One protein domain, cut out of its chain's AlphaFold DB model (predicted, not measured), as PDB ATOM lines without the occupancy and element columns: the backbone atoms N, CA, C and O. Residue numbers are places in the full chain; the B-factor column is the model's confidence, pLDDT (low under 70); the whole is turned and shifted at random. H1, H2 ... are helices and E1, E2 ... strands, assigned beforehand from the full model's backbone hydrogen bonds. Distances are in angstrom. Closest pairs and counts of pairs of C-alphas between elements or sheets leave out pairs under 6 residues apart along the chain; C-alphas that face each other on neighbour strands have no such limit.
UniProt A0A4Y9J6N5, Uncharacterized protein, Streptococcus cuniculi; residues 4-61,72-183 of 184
ATOM      1  N   TYR A   4      55.984 -41.815 -51.629       89.75
ATOM      2  CA  TYR A   4      56.960 -41.467 -50.598       89.75
ATOM      3  C   TYR A   4      56.955 -39.962 -50.307       89.75
ATOM      4  O   TYR A   4      56.769 -39.138 -51.217       89.75
ATOM      5  N   ASN A   5      57.307 -39.620 -49.072       90.00
ATOM      6  CA  ASN A   5      57.740 -38.301 -48.636       90.00
ATOM      7  C   ASN A   5      59.241 -38.314 -48.289       90.00
ATOM      8  O   ASN A   5      59.784 -39.302 -47.797       90.00
ATOM      9  N   ASN A   6      59.942 -37.229 -48.608       87.38
ATOM     10  CA  ASN A   6      61.364 -37.047 -48.314       87.38
ATOM     11  C   ASN A   6      61.680 -35.711 -47.616       87.38
ATOM     12  O   ASN A   6      62.802 -35.212 -47.742       87.38
ATOM     13  N   GLY A   7      60.681 -35.080 -46.995       85.06
ATOM     14  CA  GLY A   7      60.793 -33.786 -46.313       85.06
ATOM     15  C   GLY A   7      60.937 -32.582 -47.250       85.06
ATOM     16  O   GLY A   7      61.092 -31.448 -46.808       85.06
ATOM     17  N   THR A   8      60.929 -32.797 -48.568       88.06
ATOM     18  CA  THR A   8      60.926 -31.721 -49.575       88.06
ATOM     19  C   THR A   8      59.708 -31.803 -50.484       88.06
ATOM     20  O   THR A   8      59.183 -30.779 -50.924       88.06
ATOM     21  N   ARG A   9      59.291 -33.019 -50.842       90.56
ATOM     22  CA  ARG A   9      58.134 -33.265 -51.698       90.56
ATOM     23  C   ARG A   9      57.519 -34.620 -51.393       90.56
ATOM     24  O   ARG A   9      58.231 -35.585 -51.125       90.56
ATOM     25  N   ILE A  10      56.218 -34.695 -51.627       93.69
ATOM     26  CA  ILE A  10      55.482 -35.949 -51.727       93.69
ATOM     27  C   ILE A  10      55.434 -36.347 -53.204       93.69
ATOM     28  O   ILE A  10      55.098 -35.538 -54.075       93.69
ATOM     29  N   VAL A  11      55.793 -37.593 -53.500       94.25
ATOM     30  CA  VAL A  11      55.631 -38.199 -54.825       94.25
ATOM     31  C   VAL A  11      54.686 -39.371 -54.682       94.25
ATOM     32  O   VAL A  11      54.922 -40.237 -53.855       94.25
ATOM     33  N   MET A  12      53.643 -39.417 -55.505       94.38
ATOM     34  CA  MET A  12      52.614 -40.450 -55.439       94.38
ATOM     35  C   MET A  12      52.110 -40.793 -56.843       94.38
ATOM     36  O   MET A  12      51.921 -39.898 -57.670       94.38
ATOM     37  N   CYS A  13      51.861 -42.077 -57.116       94.56
ATOM     38  CA  CYS A  13      51.094 -42.503 -58.285       94.56
ATOM     39  C   CYS A  13      49.606 -42.157 -58.090       94.56
ATOM     40  O   CYS A  13      48.981 -42.711 -57.183       94.56
ATOM     41  N   PRO A  14      49.008 -41.287 -58.924       92.06
ATOM     42  CA  PRO A  14      47.618 -40.872 -58.753       92.06
ATOM     43  C   PRO A  14      46.606 -41.850 -59.378       92.06
ATOM     44  O   PRO A  14      45.414 -41.558 -59.378       92.06
ATOM     45  N   ASP A  15      47.048 -42.973 -59.955       94.50
ATOM     46  CA  ASP A  15      46.160 -43.954 -60.587       94.50
ATOM     47  C   ASP A  15      45.819 -45.092 -59.618       94.50
ATOM     48  O   ASP A  15      46.667 -45.927 -59.302       94.50
ATOM     49  N   LYS A  16      44.557 -45.149 -59.174       94.75
ATOM     50  CA  LYS A  16      44.027 -46.196 -58.282       94.75
ATOM     51  C   LYS A  16      44.249 -47.607 -58.835       94.75
ATOM     52  O   LYS A  16      44.536 -48.508 -58.053       94.75
ATOM     53  N   ARG A  17      44.201 -47.800 -60.158       95.12
ATOM     54  CA  ARG A  17      44.397 -49.127 -60.765       95.12
ATOM     55  C   ARG A  17      45.815 -49.647 -60.579       95.12
ATOM     56  O   ARG A  17      45.998 -50.832 -60.337       95.12
ATOM     57  N   GLU A  18      46.814 -48.768 -60.625       95.31
ATOM     58  CA  GLU A  18      48.208 -49.157 -60.382       95.31
ATOM     59  C   GLU A  18      48.412 -49.647 -58.938       95.31
ATOM     60  O   GLU A  18      49.205 -50.559 -58.693       95.31
ATOM     61  N   TRP A  19      47.668 -49.085 -57.978       95.44
ATOM     62  CA  TRP A  19      47.659 -49.551 -56.589       95.44
ATOM     63  C   TRP A  19      46.943 -50.897 -56.435       95.44
ATOM     64  O   TRP A  19      47.493 -51.801 -55.802       95.44
ATOM     65  N   GLU A  20      45.768 -51.060 -57.049       95.94
ATOM     66  CA  GLU A  20      45.029 -52.333 -57.088       95.94
ATOM     67  C   GLU A  20      45.890 -53.456 -57.695       95.94
ATOM     68  O   GLU A  20      46.008 -54.541 -57.121       95.94
ATOM     69  N   ASP A  21      46.576 -53.180 -58.807       95.69
ATOM     70  CA  ASP A  21      47.476 -54.122 -59.479       95.69
ATOM     71  C   ASP A  21      48.736 -54.421 -58.656       95.69
ATOM     72  O   ASP A  21      49.257 -55.544 -58.675       95.69
ATOM     73  N   LEU A  22      49.273 -53.434 -57.934       94.94
ATOM     74  CA  LEU A  22      50.406 -53.639 -57.034       94.94
ATOM     75  C   LEU A  22      50.033 -54.578 -55.884       94.94
ATOM     76  O   LEU A  22      50.734 -55.568 -55.668       94.94
ATOM     77  N   LEU A  23      48.943 -54.285 -55.172       94.44
ATOM     78  CA  LEU A  23      48.502 -55.068 -54.016       94.44
ATOM     79  C   LEU A  23      48.040 -56.461 -54.448       94.44
ATOM     80  O   LEU A  23      48.453 -57.460 -53.859       94.44
ATOM     81  N   SER A  24      47.304 -56.561 -55.557       94.38
ATOM     82  CA  SER A  24      46.926 -57.852 -56.138       94.38
ATOM     83  C   SER A  24      48.150 -58.716 -56.452       94.38
ATOM     84  O   SER A  24      48.163 -59.901 -56.129       94.38
ATOM     85  N   ARG A  25      49.218 -58.142 -57.026       93.94
ATOM     86  CA  ARG A  25      50.470 -58.879 -57.278       93.94
ATOM     87  C   ARG A  25      51.226 -59.226 -56.001       93.94
ATOM     88  O   ARG A  25      51.807 -60.306 -55.940       93.94
ATOM     89  N   ALA A  26      51.231 -58.335 -55.009       93.62
ATOM     90  CA  ALA A  26      51.861 -58.587 -53.716       93.62
ATOM     91  C   ALA A  26      51.237 -59.808 -53.024       93.62
ATOM     92  O   ALA A  26      51.961 -60.634 -52.468       93.62
ATOM     93  N   PHE A  27      49.912 -59.949 -53.118       95.19
ATOM     94  CA  PHE A  27      49.162 -61.005 -52.445       95.19
ATOM     95  C   PHE A  27      48.893 -62.252 -53.297       95.19
ATOM     96  O   PHE A  27      48.613 -63.303 -52.733       95.19
ATOM     97  N   ALA A  28      49.046 -62.189 -54.624       93.81
ATOM     98  CA  ALA A  28      48.807 -63.312 -55.540       93.81
ATOM     99  C   ALA A  28      49.494 -64.648 -55.171       93.81
ATOM    100  O   ALA A  28      48.898 -65.695 -55.430       93.81
ATOM    101  N   PRO A  29      50.713 -64.679 -54.586       95.50
ATOM    102  CA  PRO A  29      51.340 -65.933 -54.157       95.50
ATOM    103  C   PRO A  29      50.637 -66.634 -52.985       95.50
ATOM    104  O   PRO A  29      50.968 -67.778 -52.675       95.50
ATOM    105  N   TYR A  30      49.705 -65.958 -52.315       95.88
ATOM    106  CA  TYR A  30      49.070 -66.402 -51.083       95.88
ATOM    107  C   TYR A  30      47.577 -66.664 -51.316       95.88
ATOM    108  O   TYR A  30      46.889 -65.912 -52.002       95.88
ATOM    109  N   ALA A  31      47.055 -67.739 -50.728       94.56
ATOM    110  CA  ALA A  31      45.646 -68.115 -50.849       94.56
ATOM    111  C   ALA A  31      44.768 -67.312 -49.872       94.56
ATOM    112  O   ALA A  31      44.211 -67.880 -48.933       94.56
ATOM    113  N   LEU A  32      44.694 -65.989 -50.060       95.06
ATOM    114  CA  LEU A  32      43.907 -65.117 -49.187       95.06
ATOM    115  C   LEU A  32      42.415 -65.490 -49.234       95.06
ATOM    116  O   LEU A  32      41.899 -65.873 -50.290       95.06
ATOM    117  N   PRO A  33      41.693 -65.307 -48.117       96.00
ATOM    118  CA  PRO A  33      40.238 -65.286 -48.106       96.00
ATOM    119  C   PRO A  33      39.653 -64.375 -49.197       96.00
ATOM    120  O   PRO A  33      40.159 -63.285 -49.467       96.00
ATOM    121  N   GLN A  34      38.554 -64.813 -49.819       95.12
ATOM    122  CA  GLN A  34      38.001 -64.167 -51.015       95.12
ATOM    123  C   GLN A  34      37.590 -62.704 -50.794       95.12
ATOM    124  O   GLN A  34      37.675 -61.900 -51.720       95.12
ATOM    125  N   HIS A  35      37.130 -62.344 -49.597       95.19
ATOM    126  CA  HIS A  35      36.738 -60.970 -49.281       95.19
ATOM    127  C   HIS A  35      37.945 -60.038 -49.113       95.19
ATOM    128  O   HIS A  35      37.867 -58.892 -49.546       95.19
ATOM    129  N   LEU A  36      39.081 -60.529 -48.600       96.38
ATOM    130  CA  LEU A  36      40.346 -59.782 -48.602       96.38
ATOM    131  C   LEU A  36      40.857 -59.577 -50.031       96.38
ATOM    132  O   LEU A  36      41.243 -58.473 -50.401       96.38
ATOM    133  N   VAL A  37      40.786 -60.616 -50.870       95.44
ATOM    134  CA  VAL A  37      41.108 -60.489 -52.302       95.44
ATOM    135  C   VAL A  37      40.230 -59.425 -52.962       95.44
ATOM    136  O   VAL A  37      40.742 -58.563 -53.671       95.44
ATOM    137  N   ALA A  38      38.919 -59.459 -52.706       95.44
ATOM    138  CA  ALA A  38      37.981 -58.490 -53.261       95.44
ATOM    139  C   ALA A  38      38.298 -57.051 -52.822       95.44
ATOM    140  O   ALA A  38      38.190 -56.141 -53.640       95.44
ATOM    141  N   HIS A  39      38.733 -56.853 -51.575       95.25
ATOM    142  CA  HIS A  39      39.148 -55.545 -51.079       95.25
ATOM    143  C   HIS A  39      40.341 -54.976 -51.863       95.25
ATOM    144  O   HIS A  39      40.259 -53.859 -52.365       95.25
ATOM    145  N   TYR A  40      41.419 -55.745 -52.059       94.25
ATOM    146  CA  TYR A  40      42.605 -55.241 -52.775       94.25
ATOM    147  C   TYR A  40      42.426 -55.116 -54.289       94.25
ATOM    148  O   TYR A  40      43.155 -54.363 -54.932       94.25
ATOM    149  N   GLN A  41      41.472 -55.846 -54.869       94.56
ATOM    150  CA  GLN A  41      41.120 -55.735 -56.289       94.56
ATOM    151  C   GLN A  41      40.179 -54.563 -56.588       94.56
ATOM    152  O   GLN A  41      39.989 -54.221 -57.753       94.56
ATOM    153  N   SER A  42      39.553 -53.991 -55.562       95.69
ATOM    154  CA  SER A  42      38.594 -52.900 -55.690       95.69
ATOM    155  C   SER A  42      38.737 -51.979 -54.487       95.69
ATOM    156  O   SER A  42      37.886 -51.968 -53.591       95.69
ATOM    157  N   LEU A  43      39.824 -51.205 -54.476       95.69
ATOM    158  CA  LEU A  43      40.145 -50.333 -53.351       95.69
ATOM    159  C   LEU A  43      39.036 -49.285 -53.155       95.69
ATOM    160  O   LEU A  43      38.440 -48.829 -54.137       95.69
ATOM    161  N   PRO A  44      38.745 -48.856 -51.918       94.69
ATOM    162  CA  PRO A  44      37.788 -47.780 -51.675       94.69
ATOM    163  C   PRO A  44      38.176 -46.481 -52.395       94.69
ATOM    164  O   PRO A  44      39.353 -46.208 -52.632       94.69
ATOM    165  N   ASP A  45      37.198 -45.641 -52.736       93.31
ATOM    166  CA  ASP A  45      37.464 -44.388 -53.464       93.31
ATOM    167  C   ASP A  45      38.302 -43.388 -52.655       93.31
ATOM    168  O   ASP A  45      39.029 -42.578 -53.231       93.31
ATOM    169  N   TYR A  46      38.266 -43.483 -51.323       95.44
ATOM    170  CA  TYR A  46      39.095 -42.661 -50.448       95.44
ATOM    171  C   TYR A  46      40.577 -43.069 -50.453       95.44
ATOM    172  O   TYR A  46      41.396 -42.305 -49.952       95.44
ATOM    173  N   GLN A  47      40.950 -44.234 -51.004       95.31
ATOM    174  CA  GLN A  47      42.286 -44.818 -50.824       95.31
ATOM    175  C   GLN A  47      43.418 -43.895 -51.292       95.31
ATOM    176  O   GLN A  47      44.434 -43.773 -50.616       95.31
ATOM    177  N   LEU A  48      43.259 -43.216 -52.432       96.00
ATOM    178  CA  LEU A  48      44.295 -42.299 -52.919       96.00
ATOM    179  C   LEU A  48      44.437 -41.072 -52.011       96.00
ATOM    180  O   LEU A  48      45.546 -40.620 -51.738       96.00
ATOM    181  N   THR A  49      43.316 -40.548 -51.519       97.25
ATOM    182  CA  THR A  49      43.324 -39.453 -50.546       97.25
ATOM    183  C   THR A  49      43.970 -39.902 -49.243       97.25
ATOM    184  O   THR A  49      44.754 -39.154 -48.674       97.25
ATOM    185  N   GLN A  50      43.690 -41.128 -48.798       97.44
ATOM    186  CA  GLN A  50      44.278 -41.701 -47.595       97.44
ATOM    187  C   GLN A  50      45.795 -41.803 -47.709       97.44
ATOM    188  O   GLN A  50      46.486 -41.315 -46.826       97.44
ATOM    189  N   ILE A  51      46.311 -42.323 -48.825       96.69
ATOM    190  CA  ILE A  51      47.756 -42.398 -49.075       96.69
ATOM    191  C   ILE A  51      48.378 -40.999 -49.058       96.69
ATOM    192  O   ILE A  51      49.407 -40.790 -48.431       96.69
ATOM    193  N   PHE A  52      47.751 -40.006 -49.692       96.31
ATOM    194  CA  PHE A  52      48.260 -38.633 -49.632       96.31
ATOM    195  C   PHE A  52      48.272 -38.069 -48.201       96.31
ATOM    196  O   PHE A  52      49.242 -37.427 -47.803       96.31
ATOM    197  N   LEU A  53      47.206 -38.309 -47.429       97.56
ATOM    198  CA  LEU A  53      47.114 -37.879 -46.033       97.56
ATOM    199  C   LEU A  53      48.125 -38.601 -45.137       97.56
ATOM    200  O   LEU A  53      48.668 -37.986 -44.226       97.56
ATOM    201  N   HIS A  54      48.414 -39.872 -45.398       97.31
ATOM    202  CA  HIS A  54      49.487 -40.603 -44.738       97.31
ATOM    203  C   HIS A  54      50.832 -39.910 -44.999       97.31
ATOM    204  O   HIS A  54      51.510 -39.503 -44.060       97.31
ATOM    205  N   GLU A  55      51.162 -39.654 -46.268       96.12
ATOM    206  CA  GLU A  55      52.454 -39.070 -46.645       96.12
ATOM    207  C   GLU A  55      52.672 -37.654 -46.089       96.12
ATOM    208  O   GLU A  55      53.783 -37.319 -45.682       96.12
ATOM    209  N   ILE A  56      51.629 -36.814 -46.042       95.25
ATOM    210  CA  ILE A  56      51.724 -35.470 -45.440       95.25
ATOM    211  C   ILE A  56      51.773 -35.518 -43.907       95.25
ATOM    212  O   ILE A  56      52.254 -34.575 -43.287       95.25
ATOM    213  N   THR A  57      51.298 -36.601 -43.282       95.88
ATOM    214  CA  THR A  57      51.346 -36.748 -41.820       95.88
ATOM    215  C   THR A  57      52.781 -36.919 -41.323       95.88
ATOM    216  O   THR A  57      53.089 -36.418 -40.245       95.88
ATOM    217  N   HIS A  58      53.683 -37.497 -42.125       93.69
ATOM    218  CA  HIS A  58      55.118 -37.549 -41.809       93.69
ATOM    219  C   HIS A  58      55.760 -36.167 -41.606       93.69
ATOM    220  O   HIS A  58      56.736 -36.061 -40.875       93.69
ATOM    221  N   ASP A  59      55.208 -35.093 -42.189       92.81
ATOM    222  CA  ASP A  59      55.721 -33.723 -42.000       92.81
ATOM    223  C   ASP A  59      55.280 -33.096 -40.656       92.81
ATOM    224  O   ASP A  59      55.487 -31.905 -40.416       92.81
ATOM    225  N   SER A  60      54.613 -33.858 -39.785       92.81
ATOM    226  CA  SER A  60      54.147 -33.392 -38.480       92.81
ATOM    227  C   SER A  60      55.286 -33.277 -37.464       92.81
ATOM    228  O   SER A  60      55.942 -34.266 -37.147       92.81
ATOM    229  N   ASP A  61      55.405 -32.110 -36.820       91.50
ATOM    230  CA  ASP A  61      56.337 -31.852 -35.702       91.50
ATOM    231  C   ASP A  61      56.049 -32.698 -34.436       91.50
ATOM    232  O   ASP A  61      56.716 -32.553 -33.408       91.50
ATOM    233  N   ASP A  72      63.971 -46.179 -34.243       83.12
ATOM    234  CA  ASP A  72      63.392 -47.112 -33.259       83.12
ATOM    235  C   ASP A  72      61.866 -46.921 -33.101       83.12
ATOM    236  O   ASP A  72      61.174 -47.752 -32.524       83.12
ATOM    237  N   ASP A  73      61.324 -45.823 -33.627       90.25
ATOM    238  CA  ASP A  73      59.909 -45.450 -33.606       90.25
ATOM    239  C   ASP A  73      59.206 -45.614 -34.960       90.25
ATOM    240  O   ASP A  73      58.052 -45.211 -35.099       90.25
ATOM    241  N   LEU A  74      59.874 -46.226 -35.945       92.06
ATOM    242  CA  LEU A  74      59.356 -46.415 -37.303       92.06
ATOM    243  C   LEU A  74      57.936 -46.988 -37.292       92.06
ATOM    244  O   LEU A  74      57.030 -46.426 -37.896       92.06
ATOM    245  N   TRP A  75      57.712 -48.065 -36.538       95.25
ATOM    246  CA  TRP A  75      56.392 -48.683 -36.436       95.25
ATOM    247  C   TRP A  75      55.322 -47.718 -35.916       95.25
ATOM    248  O   TRP A  75      54.179 -47.768 -36.362       95.25
ATOM    249  N   PHE A  76      55.678 -46.850 -34.972       96.44
ATOM    250  CA  PHE A  76      54.740 -45.922 -34.360       96.44
ATOM    251  C   PHE A  76      54.374 -44.812 -35.336       96.44
ATOM    252  O   PHE A  76      53.196 -44.515 -35.502       96.44
ATOM    253  N   GLU A  77      55.363 -44.245 -36.021       95.69
ATOM    254  CA  GLU A  77      55.140 -43.199 -37.012       95.69
ATOM    255  C   GLU A  77      54.293 -43.698 -38.188       95.69
ATOM    256  O   GLU A  77      53.259 -43.098 -38.479       95.69
ATOM    257  N   GLU A  78      54.652 -44.828 -38.810       95.75
ATOM    258  CA  GLU A  78      53.861 -45.402 -39.911       95.75
ATOM    259  C   GLU A  78      52.436 -45.753 -39.441       95.75
ATOM    260  O   GLU A  78      51.452 -45.466 -40.125       95.75
ATOM    261  N   GLY A  79      52.306 -46.324 -38.236       97.94
ATOM    262  CA  GLY A  79      51.014 -46.661 -37.639       97.94
ATOM    263  C   GLY A  79      50.145 -45.435 -37.343       97.94
ATOM    264  O   GLY A  79      48.937 -45.476 -37.578       97.94
ATOM    265  N   MET A  80      50.738 -44.337 -36.866       98.19
ATOM    266  CA  MET A  80      50.044 -43.069 -36.623       98.19
ATOM    267  C   MET A  80      49.648 -42.377 -37.929       98.19
ATOM    268  O   MET A  80      48.551 -41.822 -38.000       98.19
ATOM    269  N   CYS A  81      50.488 -42.433 -38.966       97.94
ATOM    270  CA  CYS A  81      50.166 -41.892 -40.289       97.94
ATOM    271  C   CYS A  81      48.971 -42.626 -40.920       97.94
ATOM    272  O   CYS A  81      48.047 -41.992 -41.438       97.94
ATOM    273  N   GLU A  82      48.925 -43.957 -40.815       98.25
ATOM    274  CA  GLU A  82      47.741 -44.750 -41.175       98.25
ATOM    275  C   GLU A  82      46.529 -44.370 -40.308       98.25
ATOM    276  O   GLU A  82      45.461 -44.057 -40.833       98.25
ATOM    277  N   TYR A  83      46.685 -44.324 -38.981       98.62
ATOM    278  CA  TYR A  83      45.583 -44.022 -38.064       98.62
ATOM    279  C   TYR A  83      44.930 -42.669 -38.357       98.62
ATOM    280  O   TYR A  83      43.720 -42.605 -38.566       98.62
ATOM    281  N   LEU A  84      45.722 -41.596 -38.407       98.44
ATOM    282  CA  LEU A  84      45.227 -40.232 -38.589       98.44
ATOM    283  C   LEU A  84      44.574 -40.033 -39.958       98.44
ATOM    284  O   LEU A  84      43.548 -39.358 -40.061       98.44
ATOM    285  N   SER A  85      45.133 -40.643 -41.003       98.19
ATOM    286  CA  SER A  85      44.572 -40.549 -42.352       98.19
ATOM    287  C   SER A  85      43.221 -41.265 -42.467       98.19
ATOM    288  O   SER A  85      42.282 -40.683 -43.012       98.19
ATOM    289  N   TYR A  86      43.070 -42.471 -41.906       98.31
ATOM    290  CA  TYR A  86      41.771 -43.152 -41.857       98.31
ATOM    291  C   TYR A  86      40.776 -42.435 -40.940       98.31
ATOM    292  O   TYR A  86      39.631 -42.237 -41.332       98.31
ATOM    293  N   GLN A  87      41.204 -41.999 -39.752       97.25
ATOM    294  CA  GLN A  87      40.342 -41.310 -38.784       97.25
ATOM    295  C   GLN A  87      39.801 -39.976 -39.325       97.25
ATOM    296  O   GLN A  87      38.728 -39.533 -38.922       97.25
ATOM    297  N   TYR A  88      40.528 -39.325 -40.237       97.38
ATOM    298  CA  TYR A  88      40.056 -38.122 -40.922       97.38
ATOM    299  C   TYR A  88      39.002 -38.415 -42.002       97.38
ATOM    300  O   TYR A  88      38.126 -37.585 -42.251       97.38
ATOM    301  N   LEU A  89      39.112 -39.557 -42.684       98.19
ATOM    302  CA  LEU A  89      38.317 -39.872 -43.874       98.19
ATOM    303  C   LEU A  89      37.054 -40.672 -43.583       98.19
ATOM    304  O   LEU A  89      36.082 -40.529 -44.324       98.19
ATOM    305  N   LEU A  90      37.099 -41.531 -42.571       98.31
ATOM    306  CA  LEU A  90      36.078 -42.537 -42.315       98.31
ATOM    307  C   LEU A  90      35.192 -42.129 -41.149       98.31
ATOM    308  O   LEU A  90      35.658 -41.534 -40.174       98.31
ATOM    309  N   ASP A  91      33.919 -42.502 -41.229       97.88
ATOM    310  CA  ASP A  91      33.078 -42.512 -40.038       97.88
ATOM    311  C   ASP A  91      33.404 -43.706 -39.118       97.88
ATOM    312  O   ASP A  91      34.234 -44.568 -39.422       97.88
ATOM    313  N   GLU A  92      32.776 -43.743 -37.943       96.75
ATOM    314  CA  GLU A  92      33.040 -44.770 -36.931       96.75
ATOM    315  C   GLU A  92      32.697 -46.192 -37.415       96.75
ATOM    316  O   GLU A  92      33.404 -47.149 -37.076       96.75
ATOM    317  N   GLU A  93      31.643 -46.347 -38.222       98.00
ATOM    318  CA  GLU A  93      31.214 -47.647 -38.746       98.00
ATOM    319  C   GLU A  93      32.200 -48.140 -39.811       98.00
ATOM    320  O   GLU A  93      32.681 -49.276 -39.737       98.00
ATOM    321  N   GLU A  94      32.567 -47.268 -40.751       97.94
ATOM    322  CA  GLU A  94      33.556 -47.534 -41.796       97.94
ATOM    323  C   GLU A  94      34.932 -47.863 -41.204       97.94
ATOM    324  O   GLU A  94      35.563 -48.849 -41.600       97.94
ATOM    325  N   PHE A  95      35.388 -47.080 -40.223       98.06
ATOM    326  CA  PHE A  95      36.667 -47.287 -39.544       98.06
ATOM    327  C   PHE A  95      36.694 -48.622 -38.789       98.06
ATOM    328  O   PHE A  95      37.673 -49.370 -38.861       98.06
ATOM    329  N   THR A  96      35.600 -48.970 -38.108       97.88
ATOM    330  CA  THR A  96      35.472 -50.254 -37.404       97.88
ATOM    331  C   THR A  96      35.477 -51.430 -38.379       97.88
ATOM    332  O   THR A  96      36.196 -52.408 -38.161       97.88
ATOM    333  N   ALA A  97      34.722 -51.339 -39.477       97.62
ATOM    334  CA  ALA A  97      34.684 -52.380 -40.501       97.62
ATOM    335  C   ALA A  97      36.060 -52.592 -41.153       97.62
ATOM    336  O   ALA A  97      36.485 -53.736 -41.337       97.62
ATOM    337  N   LEU A  98      36.783 -51.504 -41.442       97.94
ATOM    338  CA  LEU A  98      38.150 -51.564 -41.955       97.94
ATOM    339  C   LEU A  98      39.084 -52.273 -40.968       97.94
ATOM    340  O   LEU A  98      39.832 -53.161 -41.367       97.94
ATOM    341  N   ARG A  99      39.022 -51.935 -39.675       98.12
ATOM    342  CA  ARG A  99      39.862 -52.576 -38.650       98.12
ATOM    343  C   ARG A  99      39.629 -54.076 -38.545       98.12
ATOM    344  O   ARG A  99      40.597 -54.817 -38.427       98.12
ATOM    345  N   VAL A 100      38.376 -54.527 -38.615       98.31
ATOM    346  CA  VAL A 100      38.053 -55.965 -38.609       98.31
ATOM    347  C   VAL A 100      38.678 -56.658 -39.819       98.31
ATOM    348  O   VAL A 100      39.375 -57.656 -39.660       98.31
ATOM    349  N   LEU A 101      38.497 -56.091 -41.014       98.12
ATOM    350  CA  LEU A 101      39.079 -56.623 -42.246       98.12
ATOM    351  C   LEU A 101      40.613 -56.714 -42.163       98.12
ATOM    352  O   LEU A 101      41.211 -57.730 -42.514       98.12
ATOM    353  N   LEU A 102      41.254 -55.654 -41.679       97.94
ATOM    354  CA  LEU A 102      42.705 -55.567 -41.556       97.94
ATOM    355  C   LEU A 102      43.269 -56.489 -40.464       97.94
ATOM    356  O   LEU A 102      44.356 -57.045 -40.635       97.94
ATOM    357  N   GLN A 103      42.529 -56.720 -39.377       98.25
ATOM    358  CA  GLN A 103      42.899 -57.720 -38.374       98.25
ATOM    359  C   GLN A 103      42.919 -59.125 -38.985       98.25
ATOM    360  O   GLN A 103      43.887 -59.859 -38.796       98.25
ATOM    361  N   GLU A 104      41.915 -59.480 -39.790       98.06
ATOM    362  CA  GLU A 104      41.880 -60.779 -40.472       98.06
ATOM    363  C   GLU A 104      43.061 -60.967 -41.442       98.06
ATOM    364  O   GLU A 104      43.582 -62.077 -41.579       98.06
ATOM    365  N   GLN A 105      43.522 -59.892 -42.094       97.50
ATOM    366  CA  GLN A 105      44.732 -59.920 -42.920       97.50
ATOM    367  C   GLN A 105      45.977 -60.250 -42.078       97.50
ATOM    368  O   GLN A 105      46.775 -61.107 -42.470       97.50
ATOM    369  N   VAL A 106      46.157 -59.581 -40.934       97.88
ATOM    370  CA  VAL A 106      47.290 -59.829 -40.026       97.88
ATOM    371  C   VAL A 106      47.249 -61.246 -39.467       97.88
ATOM    372  O   VAL A 106      48.282 -61.918 -39.452       97.88
ATOM    373  N   ASP A 107      46.075 -61.728 -39.066       97.56
ATOM    374  CA  ASP A 107      45.897 -63.085 -38.549       97.56
ATOM    375  C   ASP A 107      46.278 -64.122 -39.614       97.56
ATOM    376  O   ASP A 107      47.074 -65.027 -39.356       97.56
ATOM    377  N   PHE A 108      45.797 -63.941 -40.848       97.69
ATOM    378  CA  PHE A 108      46.141 -64.810 -41.973       97.69
ATOM    379  C   PHE A 108      47.653 -64.871 -42.220       97.69
ATOM    380  O   PHE A 108      48.220 -65.950 -42.399       97.69
ATOM    381  N   PHE A 109      48.330 -63.721 -42.227       97.06
ATOM    382  CA  PHE A 109      49.765 -63.672 -42.488       97.06
ATOM    383  C   PHE A 109      50.626 -64.077 -41.294       97.06
ATOM    384  O   PHE A 109      51.758 -64.515 -41.503       97.06
ATOM    385  N   SER A 110      50.101 -64.013 -40.071       96.25
ATOM    386  CA  SER A 110      50.791 -64.509 -38.876       96.25
ATOM    387  C   SER A 110      51.014 -66.022 -38.935       96.25
ATOM    388  O   SER A 110      52.069 -66.506 -38.531       96.25
ATOM    389  N   GLU A 111      50.088 -66.774 -39.538       95.69
ATOM    390  CA  GLU A 111      50.251 -68.216 -39.782       95.69
ATOM    391  C   GLU A 111      51.350 -68.533 -40.814       95.69
ATOM    392  O   GLU A 111      51.917 -69.626 -40.825       95.69
ATOM    393  N   ILE A 112      51.672 -67.580 -41.696       95.56
ATOM    394  CA  ILE A 112      52.617 -67.765 -42.808       95.56
ATOM    395  C   ILE A 112      54.016 -67.270 -42.441       95.56
ATOM    396  O   ILE A 112      55.015 -67.924 -42.747       95.56
ATOM    397  N   PHE A 113      54.098 -66.097 -41.818       94.56
ATOM    398  CA  PHE A 113      55.353 -65.411 -41.521       94.56
ATOM    399  C   PHE A 113      55.763 -65.499 -40.046       94.56
ATOM    400  O   PHE A 113      56.870 -65.082 -39.702       94.56
ATOM    401  N   GLY A 114      54.909 -66.074 -39.198       93.38
ATOM    402  CA  GLY A 114      55.051 -66.060 -37.750       93.38
ATOM    403  C   GLY A 114      54.443 -64.807 -37.124       93.38
ATOM    404  O   GLY A 114      53.990 -63.892 -37.809       93.38
ATOM    405  N   THR A 115      54.438 -64.767 -35.794       90.62
ATOM    406  CA  THR A 115      53.882 -63.646 -35.032       90.62
ATOM    407  C   THR A 115      54.628 -62.346 -35.330       90.62
ATOM    408  O   THR A 115      55.855 -62.276 -35.221       90.62
ATOM    409  N   PHE A 116      53.870 -61.304 -35.659       91.62
ATOM    410  CA  PHE A 116      54.388 -59.956 -35.842       91.62
ATOM    411  C   PHE A 116      54.580 -59.282 -34.483       91.62
ATOM    412  O   PHE A 116      53.705 -59.315 -33.624       91.62
ATOM    413  N   HIS A 117      55.736 -58.656 -34.291       93.88
ATOM    414  CA  HIS A 117      55.989 -57.756 -33.171       93.88
ATOM    415  C   HIS A 117      56.261 -56.376 -33.758       93.88
ATOM    416  O   HIS A 117      57.084 -56.279 -34.665       93.88
ATOM    417  N   VAL A 118      55.584 -55.323 -33.288       93.62
ATOM    418  CA  VAL A 118      55.705 -53.982 -33.896       93.62
ATOM    419  C   VAL A 118      57.140 -53.459 -33.899       93.62
ATOM    420  O   VAL A 118      57.570 -52.923 -34.908       93.62
ATOM    421  N   GLU A 119      57.925 -53.743 -32.856       93.00
ATOM    422  CA  GLU A 119      59.356 -53.379 -32.792       93.00
ATOM    423  C   GLU A 119      60.226 -54.049 -33.873       93.00
ATOM    424  O   GLU A 119      61.365 -53.659 -34.095       93.00
ATOM    425  N   HIS A 120      59.722 -55.076 -34.566       93.00
ATOM    426  CA  HIS A 120      60.419 -55.654 -35.717       93.00
ATOM    427  C   HIS A 120      60.129 -54.906 -37.025       93.00
ATOM    428  O   HIS A 120      60.709 -55.255 -38.056       93.00
ATOM    429  N   PHE A 121      59.244 -53.905 -37.015       92.50
ATOM    430  CA  PHE A 121      59.022 -53.032 -38.159       92.50
ATOM    431  C   PHE A 121      60.114 -51.957 -38.214       92.50
ATOM    432  O   PHE A 121      59.966 -50.852 -37.703       92.50
ATOM    433  N   CYS A 122      61.231 -52.328 -38.837       86.00
ATOM    434  CA  CYS A 122      62.435 -51.512 -38.989       86.00
ATOM    435  C   CYS A 122      62.865 -51.401 -40.467       86.00
ATOM    436  O   CYS A 122      62.250 -52.008 -41.349       86.00
ATOM    437  N   GLU A 123      63.954 -50.688 -40.761       85.25
ATOM    438  CA  GLU A 123      64.488 -50.529 -42.127       85.25
ATOM    439  C   GLU A 123      64.712 -51.858 -42.872       85.25
ATOM    440  O   GLU A 123      64.488 -51.948 -44.081       85.25
ATOM    441  N   GLU A 124      65.101 -52.926 -42.167       85.00
ATOM    442  CA  GLU A 124      65.307 -54.244 -42.778       85.00
ATOM    443  C   GLU A 124      64.023 -54.807 -43.400       85.00
ATOM    444  O   GLU A 124      64.080 -55.542 -44.390       85.00
ATOM    445  N   THR A 125      62.849 -54.458 -42.865       86.31
ATOM    446  CA  THR A 125      61.568 -54.909 -43.433       86.31
ATOM    447  C   THR A 125      61.362 -54.396 -44.855       86.31
ATOM    448  O   THR A 125      60.900 -55.157 -45.709       86.31
ATOM    449  N   TYR A 126      61.812 -53.173 -45.152       84.69
ATOM    450  CA  TYR A 126      61.784 -52.589 -46.493       84.69
ATOM    451  C   TYR A 126      62.747 -53.297 -47.455       84.69
ATOM    452  O   TYR A 126      62.492 -53.365 -48.658       84.69
ATOM    453  N   GLN A 127      63.835 -53.874 -46.937       85.12
ATOM    454  CA  GLN A 127      64.864 -54.550 -47.733       85.12
ATOM    455  C   GLN A 127      64.511 -56.003 -48.088       85.12
ATOM    456  O   GLN A 127      65.083 -56.560 -49.025       85.12
ATOM    457  N   LYS A 128      63.551 -56.632 -47.393       80.12
ATOM    458  CA  LYS A 128      63.175 -58.046 -47.605       80.12
ATOM    459  C   LYS A 128      62.504 -58.340 -48.955       80.12
ATOM    460  O   LYS A 128      62.238 -59.504 -49.246       80.12
ATOM    461  N   CYS A 129      62.227 -57.325 -49.782       79.50
ATOM    462  CA  CYS A 129      61.636 -57.459 -51.124       79.50
ATOM    463  C   CYS A 129      60.339 -58.299 -51.175       79.50
ATOM    464  O   CYS A 129      59.993 -58.841 -52.224       79.50
ATOM    465  N   ASN A 130      59.609 -58.401 -50.059       93.19
ATOM    466  CA  ASN A 130      58.315 -59.071 -49.968       93.19
ATOM    467  C   ASN A 130      57.251 -58.051 -49.549       93.19
ATOM    468  O   ASN A 130      57.175 -57.661 -48.386       93.19
ATOM    469  N   LEU A 131      56.432 -57.629 -50.512       93.25
ATOM    470  CA  LEU A 131      55.415 -56.603 -50.289       93.25
ATOM    471  C   LEU A 131      54.285 -57.064 -49.365       93.25
ATOM    472  O   LEU A 131      53.813 -56.255 -48.579       93.25
ATOM    473  N   ALA A 132      53.878 -58.337 -49.401       95.25
ATOM    474  CA  ALA A 132      52.846 -58.843 -48.492       95.25
ATOM    475  C   ALA A 132      53.322 -58.824 -47.033       95.25
ATOM    476  O   ALA A 132      52.563 -58.476 -46.130       95.25
ATOM    477  N   TYR A 133      54.597 -59.148 -46.814       95.19
ATOM    478  CA  TYR A 133      55.225 -59.077 -45.499       95.19
ATOM    479  C   TYR A 133      55.344 -57.629 -45.004       95.19
ATOM    480  O   TYR A 133      54.940 -57.334 -43.884       95.19
ATOM    481  N   LEU A 134      55.840 -56.723 -45.855       94.94
ATOM    482  CA  LEU A 134      55.960 -55.301 -45.525       94.94
ATOM    483  C   LEU A 134      54.592 -54.672 -45.230       94.94
ATOM    484  O   LEU A 134      54.419 -54.039 -44.197       94.94
ATOM    485  N   TYR A 135      53.601 -54.886 -46.096       94.81
ATOM    486  CA  TYR A 135      52.261 -54.325 -45.916       94.81
ATOM    487  C   TYR A 135      51.573 -54.866 -44.656       94.81
ATOM    488  O   TYR A 135      50.874 -54.136 -43.963       94.81
ATOM    489  N   THR A 136      51.818 -56.128 -44.294       96.44
ATOM    490  CA  THR A 136      51.321 -56.674 -43.022       96.44
ATOM    491  C   THR A 136      51.925 -55.960 -41.808       96.44
ATOM    492  O   THR A 136      51.222 -55.775 -40.821       96.44
ATOM    493  N   PHE A 137      53.176 -55.487 -41.873       96.44
ATOM    494  CA  PHE A 137      53.754 -54.670 -40.801       96.44
ATOM    495  C   PHE A 137      53.100 -53.294 -40.666       96.44
ATOM    496  O   PHE A 137      52.792 -52.905 -39.542       96.44
ATOM    497  N   TYR A 138      52.828 -52.606 -41.780       96.81
ATOM    498  CA  TYR A 138      52.050 -51.359 -41.781       96.81
ATOM    499  C   TYR A 138      50.696 -51.545 -41.095       96.81
ATOM    500  O   TYR A 138      50.339 -50.811 -40.175       96.81
ATOM    501  N   VAL A 139      49.971 -52.592 -41.490       97.81
ATOM    502  CA  VAL A 139      48.654 -52.896 -40.929       97.81
ATOM    503  C   VAL A 139      48.740 -53.264 -39.448       97.81
ATOM    504  O   VAL A 139      47.942 -52.788 -38.643       97.81
ATOM    505  N   HIS A 140      49.728 -54.070 -39.056       98.06
ATOM    506  CA  HIS A 140      49.942 -54.429 -37.657       98.06
ATOM    507  C   HIS A 140      50.291 -53.203 -36.792       98.06
ATOM    508  O   HIS A 140      49.788 -53.072 -35.673       98.06
ATOM    509  N   ALA A 141      51.103 -52.281 -37.313       98.06
ATOM    510  CA  ALA A 141      51.416 -51.013 -36.662       98.06
ATOM    511  C   ALA A 141      50.171 -50.130 -36.483       98.06
ATOM    512  O   ALA A 141      49.900 -49.680 -35.370       98.06
ATOM    513  N   PHE A 142      49.368 -49.959 -37.537       98.62
ATOM    514  CA  PHE A 142      48.085 -49.251 -37.486       98.62
ATOM    515  C   PHE A 142      47.141 -49.826 -36.417       98.62
ATOM    516  O   PHE A 142      46.617 -49.091 -35.578       98.62
ATOM    517  N   LEU A 143      46.942 -51.149 -36.408       98.62
ATOM    518  CA  LEU A 143      46.073 -51.814 -35.432       98.62
ATOM    519  C   LEU A 143      46.593 -51.654 -33.998       98.62
ATOM    520  O   LEU A 143      45.800 -51.454 -33.077       98.62
ATOM    521  N   THR A 144      47.913 -51.686 -33.808       98.31
ATOM    522  CA  THR A 144      48.545 -51.447 -32.502       98.31
ATOM    523  C   THR A 144      48.310 -50.014 -32.024       98.31
ATOM    524  O   THR A 144      47.934 -49.800 -30.873       98.31
ATOM    525  N   VAL A 145      48.447 -49.025 -32.911       98.38
ATOM    526  CA  VAL A 145      48.114 -47.628 -32.608       98.38
ATOM    527  C   VAL A 145      46.639 -47.472 -32.244       98.38
ATOM    528  O   VAL A 145      46.333 -46.808 -31.255       98.38
ATOM    529  N   CYS A 146      45.723 -48.126 -32.969       98.25
ATOM    530  CA  CYS A 146      44.298 -48.102 -32.624       98.25
ATOM    531  C   CYS A 146      44.065 -48.577 -31.184       98.25
ATOM    532  O   CYS A 146      43.349 -47.917 -30.437       98.25
ATOM    533  N   GLN A 147      44.701 -49.685 -30.786       97.44
ATOM    534  CA  GLN A 147      44.600 -50.211 -29.422       97.44
ATOM    535  C   GLN A 147      45.126 -49.213 -28.387       97.44
ATOM    536  O   GLN A 147      44.521 -49.059 -27.328       97.44
ATOM    537  N   PHE A 148      46.224 -48.510 -28.679       97.50
ATOM    538  CA  PHE A 148      46.728 -47.476 -27.779       97.50
ATOM    539  C   PHE A 148      45.777 -46.284 -27.683       97.50
ATOM    540  O   PHE A 148      45.475 -45.861 -26.572       97.50
ATOM    541  N   VAL A 149      45.239 -45.778 -28.792       97.44
ATOM    542  CA  VAL A 149      44.274 -44.669 -28.731       97.44
ATOM    543  C   VAL A 149      43.014 -45.075 -27.957       97.44
ATOM    544  O   VAL A 149      42.522 -44.296 -27.147       97.44
ATOM    545  N   GLU A 150      42.528 -46.305 -28.124       95.62
ATOM    546  CA  GLU A 150      41.406 -46.836 -27.335       95.62
ATOM    547  C   GLU A 150      41.734 -46.951 -25.844       95.62
ATOM    548  O   GLU A 150      40.908 -46.611 -24.997       95.62
ATOM    549  N   GLN A 151      42.937 -47.422 -25.515       95.50
ATOM    550  CA  GLN A 151      43.390 -47.585 -24.137       95.50
ATOM    551  C   GLN A 151      43.558 -46.240 -23.418       95.50
ATOM    552  O   GLN A 151      43.232 -46.130 -22.237       95.50
ATOM    553  N   TRP A 152      44.076 -45.232 -24.120       93.44
ATOM    554  CA  TRP A 152      44.438 -43.929 -23.558       93.44
ATOM    555  C   TRP A 152      43.364 -42.854 -23.752       93.44
ATOM    556  O   TRP A 152      43.421 -41.799 -23.126       93.44
ATOM    557  N   GLY A 153      42.354 -43.130 -24.576       93.50
ATOM    558  CA  GLY A 153      41.167 -42.305 -24.768       93.50
ATOM    559  C   GLY A 153      41.315 -41.183 -25.794       93.50
ATOM    560  O   GLY A 153      40.293 -40.672 -26.256       93.50
ATOM    561  N   SER A 154      42.536 -40.795 -26.177       96.12
ATOM    562  CA  SER A 154      42.749 -39.818 -27.247       96.12
ATOM    563  C   SER A 154      44.126 -39.925 -27.909       96.12
ATOM    564  O   SER A 154      45.066 -40.510 -27.371       96.12
ATOM    565  N   VAL A 155      44.234 -39.334 -29.102       97.25
ATOM    566  CA  VAL A 155      45.483 -39.235 -29.868       97.25
ATOM    567  C   VAL A 155      46.513 -38.362 -29.150       97.25
ATOM    568  O   VAL A 155      47.703 -38.668 -29.160       97.25
ATOM    569  N   GLU A 156      46.064 -37.283 -28.509       96.81
ATOM    570  CA  GLU A 156      46.925 -36.355 -27.777       96.81
ATOM    571  C   GLU A 156      47.653 -37.055 -26.627       96.81
ATOM    572  O   GLU A 156      48.853 -36.842 -26.455       96.81
ATOM    573  N   GLU A 157      46.968 -37.931 -25.887       96.88
ATOM    574  CA  GLU A 157      47.602 -38.685 -24.800       96.88
ATOM    575  C   GLU A 157      48.609 -39.714 -25.320       96.88
ATOM    576  O   GLU A 157      49.698 -39.862 -24.758       96.88
ATOM    577  N   VAL A 158      48.311 -40.374 -26.443       97.62
ATOM    578  CA  VAL A 158      49.264 -41.282 -27.097       97.62
ATOM    579  C   VAL A 158      50.533 -40.531 -27.517       97.62
ATOM    580  O   VAL A 158      51.641 -40.995 -27.228       97.62
ATOM    581  N   PHE A 159      50.403 -39.345 -28.122       97.06
ATOM    582  CA  PHE A 159      51.561 -38.516 -28.468       97.06
ATOM    583  C   PHE A 159      52.306 -37.989 -27.240       97.06
ATOM    584  O   PHE A 159      53.534 -37.952 -27.261       97.06
ATOM    585  N   ALA A 160      51.617 -37.630 -26.154       95.44
ATOM    586  CA  ALA A 160      52.272 -37.198 -24.920       95.44
ATOM    587  C   ALA A 160      53.164 -38.308 -24.330       95.44
ATOM    588  O   ALA A 160      54.299 -38.051 -23.915       95.44
ATOM    589  N   ILE A 161      52.690 -39.558 -24.347       95.19
ATOM    590  CA  ILE A 161      53.460 -40.727 -23.897       95.19
ATOM    591  C   ILE A 161      54.660 -40.984 -24.811       95.19
ATOM    592  O   ILE A 161      55.762 -41.230 -24.309       95.19
ATOM    593  N   TYR A 162      54.458 -40.903 -26.128       95.50
ATOM    594  CA  TYR A 162      55.526 -41.031 -27.120       95.50
ATOM    595  C   TYR A 162      56.601 -39.948 -26.947       95.50
ATOM    596  O   TYR A 162      57.788 -40.258 -26.899       95.50
ATOM    597  N   GLN A 163      56.217 -38.684 -26.766       93.88
ATOM    598  CA  GLN A 163      57.167 -37.587 -26.561       93.88
ATOM    599  C   GLN A 163      57.970 -37.757 -25.269       93.88
ATOM    600  O   GLN A 163      59.170 -37.478 -25.242       93.88
ATOM    601  N   ALA A 164      57.338 -38.261 -24.204       93.31
ATOM    602  CA  ALA A 164      58.039 -38.590 -22.969       93.31
ATOM    603  C   ALA A 164      59.074 -39.711 -23.172       93.31
ATOM    604  O   ALA A 164      60.161 -39.635 -22.600       93.31
ATOM    605  N   TRP A 165      58.768 -40.717 -24.000       93.62
ATOM    606  CA  TRP A 165      59.736 -41.746 -24.397       93.62
ATOM    607  C   TRP A 165      60.876 -41.165 -25.234       93.62
ATOM    608  O   TRP A 165      62.044 -41.462 -24.988       93.62
ATOM    609  N   TRP A 166      60.554 -40.298 -26.197       91.00
ATOM    610  CA  TRP A 166      61.542 -39.692 -27.085       91.00
ATOM    611  C   TRP A 166      62.600 -38.893 -26.318       91.00
ATOM    612  O   TRP A 166      63.788 -38.952 -26.647       91.00
ATOM    613  N   GLN A 167      62.164 -38.184 -25.273       90.12
ATOM    614  CA  GLN A 167      63.009 -37.382 -24.386       90.12
ATOM    615  C   GLN A 167      63.789 -38.212 -23.354       90.12
ATOM    616  O   GLN A 167      64.721 -37.685 -22.741       90.12
ATOM    617  N   ASP A 168      63.434 -39.483 -23.139       87.75
ATOM    618  CA  ASP A 168      64.147 -40.342 -22.199       87.75
ATOM    619  C   ASP A 168      65.505 -40.787 -22.769       87.75
ATOM    620  O   ASP A 168      65.655 -41.150 -23.935       87.75
ATOM    621  N   THR A 169      66.523 -40.769 -21.912       70.38
ATOM    622  CA  THR A 169      67.908 -41.135 -22.247       70.38
ATOM    623  C   THR A 169      68.248 -42.582 -21.879       70.38
ATOM    624  O   THR A 169      69.278 -43.089 -22.317       70.38
ATOM    625  N   GLY A 170      67.389 -43.266 -21.111       63.66
ATOM    626  CA  GLY A 170      67.545 -44.674 -20.715       63.66
ATOM    627  C   GLY A 170      66.849 -45.688 -21.633       63.66
ATOM    628  O   GLY A 170      66.611 -46.808 -21.186       63.66
ATOM    629  N   LYS A 171      66.498 -45.278 -22.864       75.12
ATOM    630  CA  LYS A 171      65.468 -45.857 -23.748       75.12
ATOM    631  C   LYS A 171      65.306 -47.381 -23.659       75.12
ATOM    632  O   LYS A 171      66.154 -48.156 -24.101       75.12
ATOM    633  N   MET A 172      64.154 -47.785 -23.134       90.75
ATOM    634  CA  MET A 172      63.540 -49.090 -23.391       90.75
ATOM    635  C   MET A 172      62.817 -49.072 -24.754       90.75
ATOM    636  O   MET A 172      62.569 -47.978 -25.262       90.75
ATOM    637  N   PRO A 173      62.435 -50.219 -25.345       92.69
ATOM    638  CA  PRO A 173      61.616 -50.236 -26.561       92.69
ATOM    639  C   PRO A 173      60.305 -49.450 -26.396       92.69
ATOM    640  O   PRO A 173      59.693 -49.477 -25.322       92.69
ATOM    641  N   LEU A 174      59.864 -48.742 -27.441       94.06
ATOM    642  CA  LEU A 174      58.707 -47.838 -27.376       94.06
ATOM    643  C   LEU A 174      57.411 -48.586 -27.024       94.06
ATOM    644  O   LEU A 174      56.600 -48.112 -26.228       94.06
ATOM    645  N   PHE A 175      57.222 -49.780 -27.575       94.75
ATOM    646  CA  PHE A 175      56.087 -50.638 -27.269       94.75
ATOM    647  C   PHE A 175      56.040 -50.988 -25.779       94.75
ATOM    648  O   PHE A 175      55.000 -50.820 -25.139       94.75
ATOM    649  N   ASP A 176      57.169 -51.398 -25.199       94.19
ATOM    650  CA  ASP A 176      57.253 -51.716 -23.772       94.19
ATOM    651  C   ASP A 176      56.973 -50.473 -22.910       94.19
ATOM    652  O   ASP A 176      56.256 -50.561 -21.911       94.19
ATOM    653  N   TRP A 177      57.442 -49.294 -23.335       94.56
ATOM    654  CA  TRP A 177      57.147 -48.020 -22.672       94.56
ATOM    655  C   TRP A 177      55.645 -47.711 -22.609       94.56
ATOM    656  O   TRP A 177      55.145 -47.309 -21.547       94.56
ATOM    657  N   PHE A 178      54.921 -47.926 -23.715       94.44
ATOM    658  CA  PHE A 178      53.462 -47.810 -23.754       94.44
ATOM    659  C   PHE A 178      52.791 -48.834 -22.829       94.44
ATOM    660  O   PHE A 178      51.874 -48.486 -22.079       94.44
ATOM    661  N   LYS A 179      53.258 -50.091 -22.836       91.94
ATOM    662  CA  LYS A 179      52.695 -51.163 -22.000       91.94
ATOM    663  C   LYS A 179      52.883 -50.916 -20.504       91.94
ATOM    664  O   LYS A 179      51.960 -51.203 -19.744       91.94
ATOM    665  N   GLU A 180      54.030 -50.395 -20.072       89.06
ATOM    666  CA  GLU A 180      54.279 -50.097 -18.655       89.06
ATOM    667  C   GLU A 180      53.356 -49.002 -18.121       89.06
ATOM    668  O   GLU A 180      52.844 -49.109 -17.006       89.06
ATOM    669  N   ARG A 181      53.110 -47.963 -18.922       81.81
ATOM    670  CA  ARG A 181      52.275 -46.824 -18.516       81.81
ATOM    671  C   ARG A 181      50.793 -47.151 -18.571       81.81
ATOM    672  O   ARG A 181      50.037 -46.649 -17.751       81.81
ATOM    673  N   GLY A 182      50.389 -48.036 -19.475       62.66
ATOM    674  CA  GLY A 182      48.992 -48.403 -19.681       62.66
ATOM    675  C   GLY A 182      48.365 -49.274 -18.588       62.66
ATOM    676  O   GLY A 182      47.180 -49.584 -18.672       62.66
ATOM    677  N   ASN A 183      49.148 -49.687 -17.587       54.59
ATOM    678  CA  ASN A 183      48.693 -50.457 -16.426       54.59
ATOM    679  C   ASN A 183      48.538 -49.598 -15.148       54.59
ATOM    680  O   ASN A 183      48.501 -50.164 -14.052       54.59
TER     681      ASN A 183
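What this domain is: This is residues 4 to 61 and 72 to 183 of the 184 residues of an uncharacterized protein of Streptococcus cuniculi (UniProt A0A4Y9J6N5). What shape appears first? The long helix H7 runs through the core and is crossed by H4 and H5, while H3 packs on H4; the hairpin of H1 and H2 sits at H7's first end, and H8 and H9 pack together by its last end. What is it made of? The printed part has 170 residues, mostly helix, with one named strand, E1, followed along the chain by nine named helices, H1 to H9. It is compact, with a radius of gyration of the C-alphas of 16.1 A, and rounded, spanning 44 by 36 by 35 A.

How they stand to each other: Which helix is the hub? H7, residues 131 to 152, touches five helices. With residues 137 to 146 alone it touches H4, residues 74 to 89, only just about perpendicular at 73 degrees; the closest C-alphas, Gly 79 and Phe 142, are 3.9 A apart. With residues 133 to 143 alone it touches H5, residues 92 to 113, at a steep tilt of 50 degrees, opposite ways, the closest C-alphas being Val 106 and Thr 136, 5.9 A. What meets its ends? Residues 131 to 132 touch H1, residues 16 to 27, about perpendicular at 79 degrees, closest at C-alphas 131 and 26, 5.3 A. H1 forms a helical hairpin with H2, residues 34 to 41, closest at C-alphas 20 and 41, 5.2 A. H8, residues 155 to 167, touches H7 only at the corner, closest at C-alphas 149 and 155, 5.7 A, and touches H9, residues 174 to 181, closest at C-alphas 165 and 174, 6.9 A. What else touches? H3, residues 47 to 57, touches H4 at a steep tilt of 53 degrees, closest at C-alphas 54 and 81, 4.7 A. H6, residues 123 to 127, only just touches H7, only at the corner, with 3 pairs of C-alphas within 8 A, the closest being 125 and 134, 6.0 A. Are the helix backbones complete? Every O i to N i+4 pair is within hydrogen-bond range in H1, H2, H3, H4, H7, H8 and H9; in H5 it is 17 of 18, and in H6 0 of 1, with 2 of 2 O i to N i+3 pairs.

Where its parts are: Where is the strand? E1, residues 10 to 12, begins at C-alpha 10 (55.482, -35.949, -51.727) and pairs with no named strand. Which helices are longest? H7 measures 31.6 A from C-alpha 131 (55.415, -56.603, -50.289), H5 30.7 A and H4 23.0 A.

The domain as a whole: Is it unbroken? Residues 62 to 71 are not printed, and C-alphas 61 and 72 are 17.0 A apart. Where is confidence low? Residues 170, 182 and 183 are under 70.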